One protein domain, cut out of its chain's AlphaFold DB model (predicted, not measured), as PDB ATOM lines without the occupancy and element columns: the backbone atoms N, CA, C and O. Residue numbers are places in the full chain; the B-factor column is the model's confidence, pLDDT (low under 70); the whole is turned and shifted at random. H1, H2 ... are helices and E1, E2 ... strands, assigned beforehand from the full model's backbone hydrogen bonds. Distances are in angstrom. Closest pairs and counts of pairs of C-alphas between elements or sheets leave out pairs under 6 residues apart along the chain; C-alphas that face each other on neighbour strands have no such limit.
ATOM      1  N   VAL A  10      65.001  41.734  99.438       98.12
ATOM      2  CA  VAL A  10      64.854  43.174  99.670       98.12
ATOM      3  C   VAL A  10      63.524  43.586  99.055       98.12
ATOM      4  O   VAL A  10      63.312  43.384  97.860       98.12
ATOM      5  N   SER A  11      62.618  44.111  99.871       97.88
ATOM      6  CA  SER A  11      61.288  44.544  99.442       97.88
ATOM      7  C   SER A  11      61.100  46.032  99.718       97.88
ATOM      8  O   SER A  11      61.484  46.517 100.779       97.88
ATOM      9  N   PHE A  12      60.490  46.745  98.776       97.75
ATOM     10  CA  PHE A  12      60.151  48.162  98.908       97.75
ATOM     11  C   PHE A  12      58.631  48.294  98.920       97.75
ATOM     12  O   PHE A  12      57.979  47.900  97.956       97.75
ATOM     13  N   GLU A  13      58.091  48.784 100.032       95.31
ATOM     14  CA  GLU A  13      56.667  49.007 100.292       95.31
ATOM     15  C   GLU A  13      55.717  47.933  99.729       95.31
ATOM     16  O   GLU A  13      54.808  48.234  98.952       95.31
ATOM     17  N   PRO A  14      55.866  46.649 100.104       95.75
ATOM     18  CA  PRO A  14      54.919  45.630  99.674       95.75
ATOM     19  C   PRO A  14      53.495  45.999 100.119       95.75
ATOM     20  O   PRO A  14      53.230  46.288 101.288       95.75
ATOM     21  N   GLY A  15      52.565  45.999  99.164       91.00
ATOM     22  CA  GLY A  15      51.195  46.455  99.399       91.00
ATOM     23  C   GLY A  15      50.248  45.393  99.964       91.00
ATOM     24  O   GLY A  15      49.198  45.750 100.485       91.00
ATOM     25  N   SER A  16      50.555  44.102  99.830       92.75
ATOM     26  CA  SER A  16      49.690  42.997 100.275       92.75
ATOM     27  C   SER A  16      50.418  41.646 100.172       92.75
ATOM     28  O   SER A  16      51.627  41.595  99.948       92.75
ATOM     29  N   SER A  17      49.676  40.543 100.338       94.50
ATOM     30  CA  SER A  17      50.162  39.162 100.171       94.50
ATOM     31  C   SER A  17      51.238  38.724 101.170       94.50
ATOM     32  O   SER A  17      52.019  37.816 100.885       94.50
ATOM     33  N   PHE A  18      51.240  39.319 102.365       97.81
ATOM     34  CA  PHE A  18      52.015  38.826 103.502       97.81
ATOM     35  C   PHE A  18      51.533  37.430 103.879       97.81
ATOM     36  O   PHE A  18      50.363  37.246 104.218       97.81
ATOM     37  N   VAL A  19      52.418  36.446 103.777       97.81
ATOM     38  CA  VAL A  19      52.097  35.056 104.107       97.81
ATOM     39  C   VAL A  19      52.340  34.791 105.586       97.81
ATOM     40  O   VAL A  19      53.292  35.319 106.146       97.81
ATOM     41  N   PHE A  20      51.521  33.943 106.193       98.62
ATOM     42  CA  PHE A  20      51.656  33.504 107.584       98.62
ATOM     43  C   PHE A  20      51.400  31.996 107.668       98.62
ATOM     44  O   PHE A  20      50.662  31.474 106.822       98.62
ATOM     45  N   PRO A  21      51.962  31.280 108.656       98.44
ATOM     46  CA  PRO A  21      51.556  29.908 108.927       98.44
ATOM     47  C   PRO A  21      50.040  29.817 109.139       98.44
ATOM     48  O   PRO A  21      49.416  30.700 109.733       98.44
ATOM     49  N   GLU A  22      49.428  28.740 108.655       97.75
ATOM     50  CA  GLU A  22      48.045  28.406 109.006       97.75
ATOM     51  C   GLU A  22      47.865  28.395 110.534       97.75
ATOM     52  O   GLU A  22      48.611  27.732 111.250       97.75
ATOM     53  N   GLY A  23      46.871  29.137 111.032       97.38
ATOM     54  CA  GLY A  23      46.617  29.304 112.469       97.38
ATOM     55  C   GLY A  23      47.330  30.494 113.123       97.38
ATOM     56  O   GLY A  23      46.963  30.866 114.233       97.38
ATOM     57  N   GLU A  24      48.268  31.137 112.425       98.25
ATOM     58  CA  GLU A  24      49.034  32.297 112.910       98.25
ATOM     59  C   GLU A  24      48.777  33.562 112.076       98.25
ATOM     60  O   GLU A  24      49.494  34.555 112.177       98.25
ATOM     61  N   VAL A  25      47.746  33.544 111.228       98.19
ATOM     62  CA  VAL A  25      47.342  34.720 110.452       98.19
ATOM     63  C   VAL A  25      46.814  35.795 111.411       98.19
ATOM     64  O   VAL A  25      45.884  35.511 112.173       98.19
ATOM     65  N   PRO A  26      47.342  37.031 111.363       97.69
ATOM     66  CA  PRO A  26      46.799  38.142 112.127       97.69
ATOM     67  C   PRO A  26      45.325  38.421 111.856       97.69
ATOM     68  O   PRO A  26      44.792  38.089 110.796       97.69
ATOM     69  N   ALA A  27      44.686  39.130 112.787       97.81
ATOM     70  CA  ALA A  27      43.363  39.687 112.545       97.81
ATOM     71  C   ALA A  27      43.372  40.632 111.328       97.81
ATOM     72  O   ALA A  27      44.319  41.397 111.125       97.81
ATOM     73  N   ASP A  28      42.286  40.595 110.554       97.88
ATOM     74  CA  ASP A  28      42.034  41.513 109.443       97.88
ATOM     75  C   ASP A  28      42.204  42.974 109.895       97.88
ATOM     76  O   ASP A  28      41.640  43.395 110.908       97.88
ATOM     77  N   MET A  29      42.959  43.762 109.126       97.38
ATOM     78  CA  MET A  29      43.269  45.155 109.455       97.38
ATOM     79  C   MET A  29      42.503  46.107 108.528       97.38
ATOM     80  O   MET A  29      42.924  46.304 107.383       97.38
ATOM     81  N   PRO A  30      41.376  46.691 108.978       96.62
ATOM     82  CA  PRO A  30      40.618  47.639 108.174       96.62
ATOM     83  C   PRO A  30      41.316  49.004 108.088       96.62
ATOM     84  O   PRO A  30      41.904  49.495 109.057       96.62
ATOM     85  N   SER A  31      41.183  49.629 106.923       96.06
ATOM     86  CA  SER A  31      41.514  51.027 106.648       96.06
ATOM     87  C   SER A  31      40.337  51.724 105.958       96.06
ATOM     88  O   SER A  31      39.369  51.079 105.550       96.06
ATOM     89  N   SER A  32      40.438  53.035 105.774       94.00
ATOM     90  CA  SER A  32      39.476  53.853 105.028       94.00
ATOM     91  C   SER A  32      39.392  53.512 103.530       94.00
ATOM     92  O   SER A  32      38.486  53.993 102.853       94.00
ATOM     93  N   PHE A  33      40.318  52.710 102.984       93.69
ATOM     94  CA  PHE A  33      40.313  52.277 101.578       93.69
ATOM     95  C   PHE A  33      39.938  50.803 101.411       93.69
ATOM     96  O   PHE A  33      39.044  50.469 100.633       93.69
ATOM     97  N   ASP A  34      40.632  49.921 102.128       94.69
ATOM     98  CA  ASP A  34      40.463  48.471 102.057       94.69
ATOM     99  C   ASP A  34      40.787  47.775 103.388       94.69
ATOM    100  O   ASP A  34      41.172  48.404 104.374       94.69
ATOM    101  N   THR A  35      40.628  46.451 103.418       96.31
ATOM    102  CA  THR A  35      41.024  45.611 104.553       96.31
ATOM    103  C   THR A  35      42.192  44.732 104.147       96.31
ATOM    104  O   THR A  35      42.052  43.870 103.275       96.31
ATOM    105  N   ILE A  36      43.331  44.907 104.813       96.81
ATOM    106  CA  ILE A  36      44.494  44.043 104.625       96.81
ATOM    107  C   ILE A  36      44.309  42.747 105.404       96.81
ATOM    108  O   ILE A  36      43.961  42.749 106.586       96.81
ATOM    109  N   LYS A  37      44.571  41.635 104.715       97.81
ATOM    110  CA  LYS A  37      44.518  40.279 105.258       97.81
ATOM    111  C   LYS A  37      45.843  39.576 105.011       97.81
ATOM    112  O   LYS A  37      46.435  39.731 103.939       97.81
ATOM    113  N   GLY A  38      46.284  38.792 105.989       97.62
ATOM    114  CA  GLY A  38      47.369  37.843 105.780       97.62
ATOM    115  C   GLY A  38      46.912  36.666 104.913       97.62
ATOM    116  O   GLY A  38      45.722  36.362 104.813       97.62
ATOM    117  N   VAL A  39      47.865  36.005 104.267       98.19
ATOM    118  CA  VAL A  39      47.625  34.836 103.419       98.19
ATOM    119  C   VAL A  39      48.097  33.587 104.168       98.19
ATOM    120  O   VAL A  39      49.305  33.433 104.360       98.19
ATOM    121  N   PRO A  40      47.194  32.686 104.592       98.19
ATOM    122  CA  PRO A  40      47.605  31.445 105.232       98.19
ATOM    123  C   PRO A  40      48.373  30.564 104.245       98.19
ATOM    124  O   PRO A  40      47.969  30.400 103.090       98.19
ATOM    125  N   VAL A  41      49.470  29.975 104.708       98.25
ATOM    126  CA  VAL A  41      50.220  28.947 103.986       98.25
ATOM    127  C   VAL A  41      50.591  27.801 104.934       98.25
ATOM    128  O   VAL A  41      50.772  28.035 106.130       98.25
ATOM    129  N   PRO A  42      50.782  26.567 104.429       98.06
ATOM    130  CA  PRO A  42      51.295  25.474 105.248       98.06
ATOM    131  C   PRO A  42      52.607  25.863 105.939       98.06
ATOM    132  O   PRO A  42      53.473  26.464 105.295       98.06
ATOM    133  N   LEU A  43      52.791  25.464 107.201       97.75
ATOM    134  CA  LEU A  43      53.978  25.802 108.001       97.75
ATOM    135  C   LEU A  43      55.290  25.523 107.249       97.75
ATOM    136  O   LEU A  43      56.124  26.410 107.106       97.75
ATOM    137  N   ALA A  44      55.416  24.346 106.630       96.25
ATOM    138  CA  ALA A  44      56.600  23.963 105.855       96.25
ATOM    139  C   ALA A  44      56.905  24.896 104.661       96.25
ATOM    140  O   ALA A  44      58.035  24.955 104.173       96.25
ATOM    141  N   ASN A  45      55.905  25.613 104.138       96.25
ATOM    142  CA  ASN A  45      56.118  26.636 103.116       96.25
ATOM    143  C   ASN A  45      56.549  27.971 103.724       96.25
ATOM    144  O   ASN A  45      57.379  28.642 103.106       96.25
ATOM    145  N   PHE A  46      56.008  28.334 104.890       97.62
ATOM    146  CA  PHE A  46      56.401  29.533 105.627       97.62
ATOM    147  C   PHE A  46      57.842  29.434 106.138       97.62
ATOM    148  O   PHE A  46      58.635  30.334 105.881       97.62
ATOM    149  N   GLU A  47      58.233  28.302 106.729       96.50
ATOM    150  CA  GLU A  47      59.586  28.050 107.254       96.50
ATOM    151  C   GLU A  47      60.696  28.186 106.201       96.50
ATOM    152  O   GLU A  47      61.868  28.348 106.535       96.50
ATOM    153  N   LYS A  48      60.365  28.158 104.905       96.50
ATOM    154  CA  LYS A  48      61.345  28.463 103.851       96.50
ATOM    155  C   LYS A  48      61.851  29.901 103.954       96.50
ATOM    156  O   LYS A  48      63.002  30.141 103.616       96.50
ATOM    157  N   LEU A  49      61.022  30.832 104.429       96.81
ATOM    158  CA  LEU A  49      61.369  32.243 104.618       96.81
ATOM    159  C   LEU A  49      62.367  32.464 105.759       96.81
ATOM    160  O   LEU A  49      63.010  33.504 105.798       96.81
ATOM    161  N   THR A  50      62.543  31.492 106.657       97.25
ATOM    162  CA  THR A  50      63.475  31.614 107.791       97.25
ATOM    163  C   THR A  50      64.919  31.281 107.411       97.25
ATOM    164  O   THR A  50      65.820  31.380 108.235       97.25
ATOM    165  N   LYS A  51      65.168  30.864 106.161       96.69
ATOM    166  CA  LYS A  51      66.477  30.356 105.709       96.69
ATOM    167  C   LYS A  51      67.389  31.414 105.092       96.69
ATOM    168  O   LYS A  51      68.523  31.095 104.739       96.69
ATOM    169  N   PHE A  52      66.911  32.639 104.934       96.81
ATOM    170  CA  PHE A  52      67.661  33.755 104.367       96.81
ATOM    171  C   PHE A  52      67.147  35.072 104.956       96.81
ATOM    172  O   PHE A  52      65.993  35.138 105.379       96.81
ATOM    173  N   PRO A  53      67.983  36.119 104.978       98.44
ATOM    174  CA  PRO A  53      67.588  37.401 105.526       98.44
ATOM    175  C   PRO A  53      66.570  38.124 104.633       98.44
ATOM    176  O   PRO A  53      66.618  38.050 103.398       98.44
ATOM    177  N   ILE A  54      65.661  38.857 105.272       98.75
ATOM    178  CA  ILE A  54      64.614  39.661 104.640       98.75
ATOM    179  C   ILE A  54      64.670  41.085 105.203       98.75
ATOM    180  O   ILE A  54      64.712  41.294 106.416       98.75
ATOM    181  N   VAL A  55      64.620  42.082 104.326       98.75
ATOM    182  CA  VAL A  55      64.406  43.480 104.716       98.75
ATOM    183  C   VAL A  55      63.277  44.087 103.900       98.75
ATOM    184  O   VAL A  55      63.177  43.879 102.689       98.75
ATOM    185  N   ILE A  56      62.405  44.820 104.586       98.75
ATOM    186  CA  ILE A  56      61.272  45.526 103.997       98.75
ATOM    187  C   ILE A  56      61.415  47.011 104.319       98.75
ATOM    188  O   ILE A  56      61.417  47.385 105.489       98.75
ATOM    189  N   TYR A  57      61.504  47.855 103.298       98.69
ATOM    190  CA  TYR A  57      61.574  49.306 103.452       98.69
ATOM    191  C   TYR A  57      60.200  49.938 103.238       98.69
ATOM    192  O   TYR A  57      59.540  49.631 102.248       98.69
ATOM    193  N   TYR A  58      59.794  50.833 104.138       98.56
ATOM    194  CA  TYR A  58      58.654  51.732 103.961       98.56
ATOM    195  C   TYR A  58      59.117  53.184 103.952       98.56
ATOM    196  O   TYR A  58      59.969  53.558 104.755       98.56
ATOM    197  N   GLY A  59      58.562  53.969 103.033       98.00
ATOM    198  CA  GLY A  59      58.798  55.392 102.843       98.00
ATOM    199  C   GLY A  59      58.180  56.255 103.935       98.00
ATOM    200  O   GLY A  59      58.015  55.825 105.071       98.00
ATOM    201  N   ASP A  60      57.893  57.503 103.587       97.69
ATOM    202  CA  ASP A  60      57.361  58.510 104.505       97.69
ATOM    203  C   ASP A  60      55.877  58.796 104.203       97.69
ATOM    204  O   ASP A  60      55.296  58.264 103.257       97.69
ATOM    205  N   ASN A  61      55.256  59.696 104.967       95.94
ATOM    206  CA  ASN A  61      53.863  60.131 104.816       95.94
ATOM    207  C   ASN A  61      52.831  59.017 105.080       95.94
ATOM    208  O   ASN A  61      51.692  59.087 104.606       95.94
ATOM    209  N   ILE A  62      53.221  58.003 105.855       96.88
ATOM    210  CA  ILE A  62      52.323  56.980 106.389       96.88
ATOM    211  C   ILE A  62      51.823  57.471 107.755       96.88
ATOM    212  O   ILE A  62      52.640  57.740 108.632       96.88
ATOM    213  N   PRO A  63      50.505  57.627 107.961       95.00
ATOM    214  CA  PRO A  63      49.987  58.183 109.202       95.00
ATOM    215  C   PRO A  63      50.070  57.165 110.347       95.00
ATOM    216  O   PRO A  63      49.776  55.984 110.162       95.00
ATOM    217  N   ASP A  64      50.383  57.633 111.557       92.25
ATOM    218  CA  ASP A  64      50.422  56.789 112.764       92.25
ATOM    219  C   ASP A  64      49.023  56.379 113.262       92.25
ATOM    220  O   ASP A  64      48.862  55.392 113.983       92.25
ATOM    221  N   ALA A  65      47.993  57.133 112.875       94.56
ATOM    222  CA  ALA A  65      46.604  56.936 113.276       94.56
ATOM    223  C   ALA A  65      45.681  56.858 112.050       94.56
ATOM    224  O   ALA A  65      46.074  57.292 110.963       94.56
ATOM    225  N   PRO A  66      44.456  56.315 112.202       95.12
ATOM    226  CA  PRO A  66      43.475  56.310 111.129       95.12
ATOM    227  C   PRO A  66      43.281  57.686 110.489       95.12
ATOM    228  O   PRO A  66      43.179  58.693 111.191       95.12
ATOM    229  N   SER A  67      43.227  57.712 109.159       93.19
ATOM    230  CA  SER A  67      43.052  58.928 108.361       93.19
ATOM    231  C   SER A  67      41.848  58.809 107.428       93.19
ATOM    232  O   SER A  67      41.583  57.748 106.861       93.19
ATOM    233  N   ASP A  68      41.147  59.922 107.210       91.94
ATOM    234  CA  ASP A  68      40.065  60.011 106.221       91.94
ATOM    235  C   ASP A  68      40.595  60.023 104.778       91.94
ATOM    236  O   ASP A  68      39.814  59.909 103.835       91.94
ATOM    237  N   LEU A  69      41.915  60.159 104.582       93.56
ATOM    238  CA  LEU A  69      42.568  60.045 103.279       93.56
ATOM    239  C   LEU A  69      42.789  58.561 102.952       93.56
ATOM    240  O   LEU A  69      43.747  57.970 103.463       93.56
ATOM    241  N   PRO A  70      41.976  57.944 102.066       91.25
ATOM    242  CA  PRO A  70      41.942  56.490 101.941       91.25
ATOM    243  C   PRO A  70      43.297  55.903 101.535       91.25
ATOM    244  O   PRO A  70      43.750  54.926 102.121       91.25
ATOM    245  N   GLY A  71      43.989  56.543 100.586       90.44
ATOM    246  CA  GLY A  71      45.308  56.095 100.135       90.44
ATOM    247  C   GLY A  71      46.350  56.065 101.257       90.44
ATOM    248  O   GLY A  71      47.061  55.074 101.388       90.44
ATOM    249  N   GLN A  72      46.409  57.101 102.099       91.56
ATOM    250  CA  GLN A  72      47.360  57.161 103.216       91.56
ATOM    251  C   GLN A  72      47.007  56.152 104.309       91.56
ATOM    252  O   GLN A  72      47.876  55.424 104.785       91.56
ATOM    253  N   ASP A  73      45.726  56.055 104.668       95.75
ATOM    254  CA  ASP A  73      45.288  55.117 105.700       95.75
ATOM    255  C   ASP A  73      45.525  53.653 105.300       95.75
ATOM    256  O   ASP A  73      45.865  52.808 106.131       95.75
ATOM    257  N   SER A  74      45.434  53.364 103.999       96.50
ATOM    258  CA  SER A  74      45.756  52.052 103.444       96.50
ATOM    259  C   SER A  74      47.214  51.646 103.715       96.50
ATOM    260  O   SER A  74      47.487  50.470 103.971       96.50
ATOM    261  N   TRP A  75      48.157  52.595 103.726       97.50
ATOM    262  CA  TRP A  75      49.574  52.321 103.985       97.50
ATOM    263  C   TRP A  75      49.877  52.103 105.464       97.50
ATOM    264  O   TRP A  75      50.734  51.278 105.783       97.50
ATOM    265  N   ARG A  76      49.117  52.730 106.372       97.25
ATOM    266  CA  ARG A  76      49.229  52.495 107.822       97.25
ATOM    267  C   ARG A  76      49.026  51.019 108.161       97.25
ATOM    268  O   ARG A  76      49.833  50.424 108.874       97.25
ATOM    269  N   VAL A  77      47.972  50.399 107.620       97.50
ATOM    270  CA  VAL A  77      47.694  48.972 107.870       97.50
ATOM    271  C   VAL A  77      48.664  48.037 107.141       97.50
ATOM    272  O   VAL A  77      48.959  46.958 107.649       97.50
ATOM    273  N   ARG A  78      49.220  48.447 105.992       98.00
ATOM    274  CA  ARG A  78      50.248  47.677 105.263       98.00
ATOM    275  C   ARG A  78      51.570  47.641 106.026       98.00
ATOM    276  O   ARG A  78      52.116  46.557 106.216       98.00
ATOM    277  N   LEU A  79      52.023  48.785 106.541       98.31
ATOM    278  CA  LEU A  79      53.193  48.866 107.419       98.31
ATOM    279  C   LEU A  79      52.988  48.033 108.695       98.31
ATOM    280  O   LEU A  79      53.874  47.272 109.087       98.31
ATOM    281  N   ALA A  80      51.808  48.115 109.319       98.00
ATOM    282  CA  ALA A  80      51.484  47.302 110.490       98.00
ATOM    283  C   ALA A  80      51.525  45.791 110.187       98.00
ATOM    284  O   ALA A  80      52.126  45.030 110.946       98.00
ATOM    285  N   MET A  81      50.952  45.356 109.060       98.50
ATOM    286  CA  MET A  81      50.985  43.954 108.632       98.50
ATOM    287  C   MET A  81      52.411  43.484 108.310       98.50
ATOM    288  O   MET A  81      52.790  42.385 108.707       98.50
ATOM    289  N   ALA A  82      53.232  44.317 107.663       98.69
ATOM    290  CA  ALA A  82      54.638  44.007 107.406       98.69
ATOM    291  C   ALA A  82      55.437  43.792 108.699       98.69
ATOM    292  O   ALA A  82      56.260  42.877 108.768       98.69
ATOM    293  N   ARG A  83      55.181  44.601 109.738       98.56
ATOM    294  CA  ARG A  83      55.804  44.426 111.060       98.56
ATOM    295  C   ARG A  83      55.417  43.095 111.693       98.56
ATOM    296  O   ARG A  83      56.291  42.404 112.206       98.56
ATOM    297  N   GLN A  84      54.142  42.712 111.613       98.69
ATOM    298  CA  GLN A  84      53.692  41.411 112.115       98.69
ATOM    299  C   GLN A  84      54.288  40.257 111.311       98.69
ATOM    300  O   GLN A  84      54.779  39.305 111.901       98.69
ATOM    301  N   PHE A  85      54.351  40.376 109.985       98.81
ATOM    302  CA  PHE A  85      55.022  39.397 109.132       98.81
ATOM    303  C   PHE A  85      56.485  39.183 109.540       98.81
ATOM    304  O   PHE A  85      56.910  38.046 109.734       98.81
ATOM    305  N   ALA A  86      57.255  40.263 109.705       98.81
ATOM    306  CA  ALA A  86      58.652  40.158 110.116       98.81
ATOM    307  C   ALA A  86      58.793  39.547 111.519       98.81
ATOM    308  O   ALA A  86      59.666  38.706 111.729       98.81
ATOM    309  N   ALA A  87      57.914  39.918 112.456       98.81
ATOM    310  CA  ALA A  87      57.877  39.321 113.787       98.81
ATOM    311  C   ALA A  87      57.629  37.805 113.719       98.81
ATOM    312  O   ALA A  87      58.427  37.052 114.266       98.81
ATOM    313  N   THR A  88      56.624  37.349 112.965       98.81
ATOM    314  CA  THR A  88      56.338  35.915 112.799       98.81
ATOM    315  C   THR A  88      57.497  35.177 112.124       98.81
ATOM    316  O   THR A  88      57.863  34.087 112.548       98.81
ATOM    317  N   VAL A  89      58.153  35.756 111.109       98.81
ATOM    318  CA  VAL A  89      59.358  35.135 110.521       98.81
ATOM    319  C   VAL A  89      60.448  34.943 111.585       98.81
ATOM    320  O   VAL A  89      61.063  33.878 111.641       98.81
ATOM    321  N   ASN A  90      60.667  35.938 112.449       98.81
ATOM    322  CA  ASN A  90      61.674  35.885 113.513       98.81
ATOM    323  C   ASN A  90      61.301  34.914 114.645       98.81
ATOM    324  O   ASN A  90      62.175  34.214 115.152       98.81
ATOM    325  N   GLU A  91      60.022  34.816 115.014       98.62
ATOM    326  CA  GLU A  91      59.514  33.838 115.992       98.62
ATOM    327  C   GLU A  91      59.764  32.392 115.539       98.62
ATOM    328  O   GLU A  91      60.061  31.523 116.358       98.62
ATOM    329  N   HIS A  92      59.747  32.151 114.225       98.56
ATOM    330  CA  HIS A  92      60.088  30.863 113.607       98.56
ATOM    331  C   HIS A  92      61.597  30.704 113.320       98.56
ATOM    332  O   HIS A  92      62.015  29.811 112.577       98.56
ATOM    333  N   GLY A  93      62.442  31.559 113.908       98.44
ATOM    334  CA  GLY A  93      63.903  31.481 113.826       98.44
ATOM    335  C   GLY A  93      64.515  32.070 112.553       98.44
ATOM    336  O   GLY A  93      65.636  31.707 112.198       98.44
ATOM    337  N   GLY A  94      63.780  32.928 111.842       98.50
ATOM    338  CA  GLY A  94      64.275  33.676 110.688       98.50
ATOM    339  C   GLY A  94      65.012  34.968 111.046       98.50
ATOM    340  O   GLY A  94      65.311  35.245 112.205       98.50
ATOM    341  N   ASP A  95      65.304  35.754 110.011       98.62
ATOM    342  CA  ASP A  95      65.983  37.052 110.100       98.62
ATOM    343  C   ASP A  95      65.271  38.047 109.178       98.62
ATOM    344  O   ASP A  95      65.589  38.176 107.995       98.62
ATOM    345  N   ALA A  96      64.240  38.699 109.703       98.75
ATOM    346  CA  ALA A  96      63.411  39.658 108.995       98.75
ATOM    347  C   ALA A  96      63.383  41.006 109.718       98.75
ATOM    348  O   ALA A  96      63.257  41.087 110.941       98.75
ATOM    349  N   SER A  97      63.449  42.083 108.942       98.44
ATOM    350  CA  SER A  97      63.409  43.455 109.446       98.44
ATOM    351  C   SER A  97      62.477  44.328 108.614       98.44
ATOM    352  O   SER A  97      62.344  44.145 107.403       98.44
ATOM    353  N   VAL A  98      61.833  45.289 109.277       98.75
ATOM    354  CA  VAL A  98      61.064  46.359 108.636       98.75
ATOM    355  C   VAL A  98      61.723  47.679 108.998       98.75
ATOM    356  O   VAL A  98      61.882  47.979 110.179       98.75
ATOM    357  N   VAL A  99      62.096  48.455 107.988       98.62
ATOM    358  CA  VAL A  99      62.706  49.774 108.135       98.62
ATOM    359  C   VAL A  99      61.712  50.808 107.629       98.62
ATOM    360  O   VAL A  99      61.461  50.899 106.430       98.62
ATOM    361  N   HIS A 100      61.140  51.582 108.543       98.50
ATOM    362  CA  HIS A 100      60.360  52.768 108.206       98.50
ATOM    363  C   HIS A 100      61.340  53.946 108.115       98.50
ATOM    364  O   HIS A 100      61.946  54.324 109.114       98.50
ATOM    365  N   LEU A 101      61.569  54.472 106.910       98.56
ATOM    366  CA  LEU A 101      62.636  55.441 106.624       98.56
ATOM    367  C   LEU A 101      62.634  56.678 107.551       98.56
ATOM    368  O   LEU A 101      63.717  57.058 108.013       98.56
ATOM    369  N   PRO A 102      61.475  57.253 107.935       98.31
ATOM    370  CA  PRO A 102      61.431  58.361 108.890       98.31
ATOM    371  C   PRO A 102      62.015  58.021 110.266       98.31
ATOM    372  O   PRO A 102      62.595  58.891 110.914       98.31
ATOM    373  N   GLU A 103      61.931  56.762 110.708       98.31
ATOM    374  CA  GLU A 103      62.469  56.309 112.003       98.31
ATOM    375  C   GLU A 103      64.004  56.304 112.034       98.31
ATOM    376  O   GLU A 103      64.600  56.320 113.111       98.31
ATOM    377  N   ILE A 104      64.650  56.332 110.864       98.12
ATOM    378  CA  ILE A 104      66.107  56.444 110.714       98.12
ATOM    379  C   ILE A 104      66.547  57.817 110.175       98.12
ATOM    380  O   ILE A 104      67.693  57.976 109.755       98.12
ATOM    381  N   GLY A 105      65.656  58.814 110.200       98.31
ATOM    382  CA  GLY A 105      65.956  60.196 109.809       98.31
ATOM    383  C   GLY A 105      65.971  60.453 108.300       98.31
ATOM    384  O   GLY A 105      66.559  61.440 107.856       98.31
ATOM    385  N   ILE A 106      65.359  59.571 107.503       98.44
ATOM    386  CA  ILE A 106      65.225  59.729 106.052       98.44
ATOM    387  C   ILE A 106      63.768  60.053 105.738       98.44
ATOM    388  O   ILE A 106      62.871  59.258 106.002       98.44
ATOM    389  N   HIS A 107      63.542  61.237 105.178       98.38
ATOM    390  CA  HIS A 107      62.211  61.819 105.032       98.38
ATOM    391  C   HIS A 107      61.876  62.132 103.575       98.38
ATOM    392  O   HIS A 107      62.761  62.363 102.752       98.38
ATOM    393  N   GLY A 108      60.579  62.201 103.280       97.94
ATOM    394  CA  GLY A 108      60.043  62.604 101.980       97.94
ATOM    395  C   GLY A 108      60.012  61.508 100.913       97.94
ATOM    396  O   GLY A 108      59.604  61.790  99.788       97.94
ATOM    397  N   ASN A 109      60.405  60.274 101.244       98.50
ATOM    398  CA  ASN A 109      60.317  59.153 100.315       98.50
ATOM    399  C   ASN A 109      58.864  58.798  99.980       98.50
ATOM    400  O   ASN A 109      57.991  58.787 100.850       98.50
ATOM    401  N   THR A 110      58.631  58.499  98.707       97.19
ATOM    402  CA  THR A 110      57.363  58.024  98.166       97.19
ATOM    403  C   THR A 110      57.317  56.496  98.153       97.19
ATOM    404  O   THR A 110      58.280  55.815  98.512       97.19
ATOM    405  N   HIS A 111      56.211  55.953  97.639       96.62
ATOM    406  CA  HIS A 111      56.063  54.523  97.384       96.62
ATOM    407  C   HIS A 111      57.175  53.933  96.504       96.62
ATOM    408  O   HIS A 111      57.559  52.772  96.645       96.62
ATOM    409  N   PHE A 112      57.735  54.742  95.604       97.06
ATOM    410  CA  PHE A 112      58.791  54.332  94.691       97.06
ATOM    411  C   PHE A 112      60.154  54.852  95.159       97.06
ATOM    412  O   PHE A 112      60.860  55.529  94.411       97.06
ATOM    413  N   ALA A 113      60.552  54.492  96.385       96.88
ATOM    414  CA  ALA A 113      61.806  54.927  97.017       96.88
ATOM    415  C   ALA A 113      63.065  54.700  96.153       96.88
ATOM    416  O   ALA A 113      64.022  55.470  96.204       96.88
ATOM    417  N   PHE A 114      63.057  53.676  95.297       96.19
ATOM    418  CA  PHE A 114      64.143  53.379  94.356       96.19
ATOM    419  C   PHE A 114      64.230  54.350  93.158       96.19
ATOM    420  O   PHE A 114      65.225  54.346  92.430       96.19
ATOM    421  N   SER A 115      63.209  55.178  92.932       97.56
ATOM    422  CA  SER A 115      63.164  56.206  91.880       97.56
ATOM    423  C   SER A 115      63.045  57.635  92.410       97.56
ATOM    424  O   SER A 115      63.006  58.571  91.612       97.56
ATOM    425  N   ASP A 116      62.978  57.815  93.727       98.38
ATOM    426  CA  ASP A 116      62.946  59.140  94.342       98.38
ATOM    427  C   ASP A 116      64.263  59.902  94.124       98.38
ATOM    428  O   ASP A 116      65.300  59.331  93.784       98.38
ATOM    429  N   LEU A 117      64.248  61.215  94.365       98.56
ATOM    430  CA  LEU A 117      65.427  62.073  94.185       98.56
ATOM    431  C   LEU A 117      66.613  61.679  95.082       98.56
ATOM    432  O   LEU A 117      67.758  61.962  94.738       98.56
ATOM    433  N   ASN A 118      66.350  61.032  96.221       98.50
ATOM    434  CA  ASN A 118      67.362  60.482  97.122       98.50
ATOM    435  C   ASN A 118      67.578  58.969  96.923       98.50
ATOM    436  O   ASN A 118      68.098  58.310  97.819       98.50
ATOM    437  N   ASN A 119      67.209  58.388  95.777       98.50
ATOM    438  CA  ASN A 119      67.322  56.943  95.550       98.50
ATOM    439  C   ASN A 119      68.740  56.375  95.730       98.50
ATOM    440  O   ASN A 119      68.873  55.210  96.092       98.50
ATOM    441  N   VAL A 120      69.795  57.172  95.534       98.69
ATOM    442  CA  VAL A 120      71.177  56.762  95.839       98.69
ATOM    443  C   VAL A 120      71.359  56.514  97.340       98.69
ATOM    444  O   VAL A 120      71.949  55.512  97.718       98.69
ATOM    445  N   GLN A 121      70.766  57.344  98.203       98.62
ATOM    446  CA  GLN A 121      70.765  57.119  99.652       98.62
ATOM    447  C   GLN A 121      70.029  55.819 100.012       98.62
ATOM    448  O   GLN A 121      70.466  55.079 100.890       98.62
ATOM    449  N   ILE A 122      68.924  55.517  99.321       98.56
ATOM    450  CA  ILE A 122      68.188  54.257  99.498       98.56
ATOM    451  C   ILE A 122      69.024  53.063  99.020       98.56
ATOM    452  O   ILE A 122      69.067  52.036  99.694       98.56
ATOM    453  N   ALA A 123      69.731  53.204  97.897       98.50
ATOM    454  CA  ALA A 123      70.661  52.192  97.410       98.50
ATOM    455  C   ALA A 123      71.791  51.936  98.421       98.50
ATOM    456  O   ALA A 123      72.083  50.777  98.702       98.50
ATOM    457  N   ASP A 124      72.348  52.981  99.040       98.62
ATOM    458  CA  ASP A 124      73.389  52.858 100.065       98.62
ATOM    459  C   ASP A 124      72.905  52.079 101.301       98.62
ATOM    460  O   ASP A 124      73.656  51.268 101.849       98.62
ATOM    461  N   LEU A 125      71.643  52.259 101.725       98.25
ATOM    462  CA  LEU A 125      71.052  51.450 102.802       98.25
ATOM    463  C   LEU A 125      71.003  49.967 102.432       98.25
ATOM    464  O   LEU A 125      71.373  49.113 103.240       98.25
ATOM    465  N   VAL A 126      70.560  49.662 101.210       98.25
ATOM    466  CA  VAL A 126      70.485  48.281 100.724       98.25
ATOM    467  C   VAL A 126      71.879  47.678 100.610       98.25
ATOM    468  O   VAL A 126      72.088  46.571 101.099       98.25
ATOM    469  N   SER A 127      72.840  48.399 100.030       98.44
ATOM    470  CA  SER A 127      74.232  47.958  99.926       98.44
ATOM    471  C   SER A 127      74.832  47.678 101.299       98.44
ATOM    472  O   SER A 127      75.352  46.590 101.516       98.44
ATOM    473  N   LYS A 128      74.674  48.597 102.258       98.31
ATOM    474  CA  LYS A 128      75.140  48.395 103.634       98.31
ATOM    475  C   LYS A 128      74.525  47.142 104.263       98.31
ATOM    476  O   LYS A 128      75.245  46.341 104.855       98.31
ATOM    477  N   TRP A 129      73.212  46.962 104.125       98.50
ATOM    478  CA  TRP A 129      72.524  45.784 104.649       98.50
ATOM    479  C   TRP A 129      73.036  44.490 104.000       98.50
ATOM    480  O   TRP A 129      73.283  43.511 104.700       98.50
ATOM    481  N   LEU A 130      73.269  44.479 102.683       98.44
ATOM    482  CA  LEU A 130      73.856  43.330 101.984       98.44
ATOM    483  C   LEU A 130      75.259  42.997 102.513       98.44
ATOM    484  O   LEU A 130      75.518  41.827 102.804       98.44
ATOM    485  N   SER A 131      76.119  44.000 102.722       98.38
ATOM    486  CA  SER A 131      77.449  43.804 103.315       98.38
ATOM    487  C   SER A 131      77.370  43.226 104.731       98.38
ATOM    488  O   SER A 131      78.082  42.280 105.069       98.38
ATOM    489  N   GLU A 132      76.459  43.734 105.570       97.69
ATOM    490  CA  GLU A 132      76.225  43.216 106.929       97.69
ATOM    491  C   GLU A 132      75.769  41.747 106.918       97.69
ATOM    492  O   GLU A 132      76.136  40.969 107.803       97.69
ATOM    493  N   LYS A 133      75.014  41.343 105.888       97.75
ATOM    494  CA  LYS A 133      74.588  39.955 105.663       97.75
ATOM    495  C   LYS A 133      75.608  39.107 104.890       97.75
ATOM    496  O   LYS A 133      75.373  37.909 104.734       97.75
ATOM    497  N   LYS A 134      76.748  39.677 104.470       97.56
ATOM    498  CA  LYS A 134      77.805  39.022 103.671       97.56
ATOM    499  C   LYS A 134      77.291  38.502 102.324       97.56
ATOM    500  O   LYS A 134      77.486  37.331 101.986       97.56
TER     501      LYS A 134
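This is residues 10 to 134 of the 136 residues of an uncharacterized protein of Rhizobium etli (UniProt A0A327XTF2). A small parallel sheet of three strands, E1, E4 and E5, has one long helix, H2, packed along one face over E5, while H4 grazes the sheet near E1 and E4. Short strands E2 and E3 form a separate parallel pair, with E2 packed on H2, and H1 meets H2 at its residues 89 to 90. The printed part has 125 residues, with elements in the order E1 E2 E3 H1 E4 H2 E5 H3 H4, of mixed class. It is compact but flat, with a radius of gyration of the C-alphas of 14.9 A and spans of 43 by 41 by 19 A.

E1, residues 10 to 12, is parallel to E4, residues 53 to 58; N 11 and O 55 are 2.9 A apart, within hydrogen-bond range. E4 is parallel to E5, residues 95 to 100, with N 54 and O 95 at 2.8 A. E2, residues 19 to 21, is parallel to E3, residues 39 to 41, with N 20 and O 39 at 2.9 A. H2, residues 70 to 91, is on the first sheet, two layers, at a height of 9.3 A; its closest C-alphas to E5 are Ala 86 and Ala 96, 4.9 A. E4, H2 and E5 form a strand-helix-strand unit, parallel neighbours joined through a helix, with a right-handed crossover. H1, residues 43 to 51, touches H2 about perpendicular at 86 degrees, Thr 50 and Val 89 having the closest C-alphas, 6.1 A. H4, residues 119 to 132, only grazes the sheet with residues 122 to 130; H3, residues 101 to 104, is not on it. Every O i to N i+4 pair is within range in H4, 16 of 18 in H2 and 1 of 5 in H1, which has 4 of 6 O i to N i+3 pairs; H3 is too short for an i+4 pair.

E1 begins at C-alpha 10, (64.854, 43.174, 99.670). H2 is 31.9 A long, H4 19.9 A, E4 17.0 A and E5 16.8 A. H4 ends at C-alpha 132, (76.225, 43.216, 106.929).

The farthest C-alphas, Asp 68 and Lys 134, are 43.3 A apart. The links E2 to E3, E4 to H2 and H3 to H4 are long. The printed part has no cut, and no printed residue is under 70 in pLDDT.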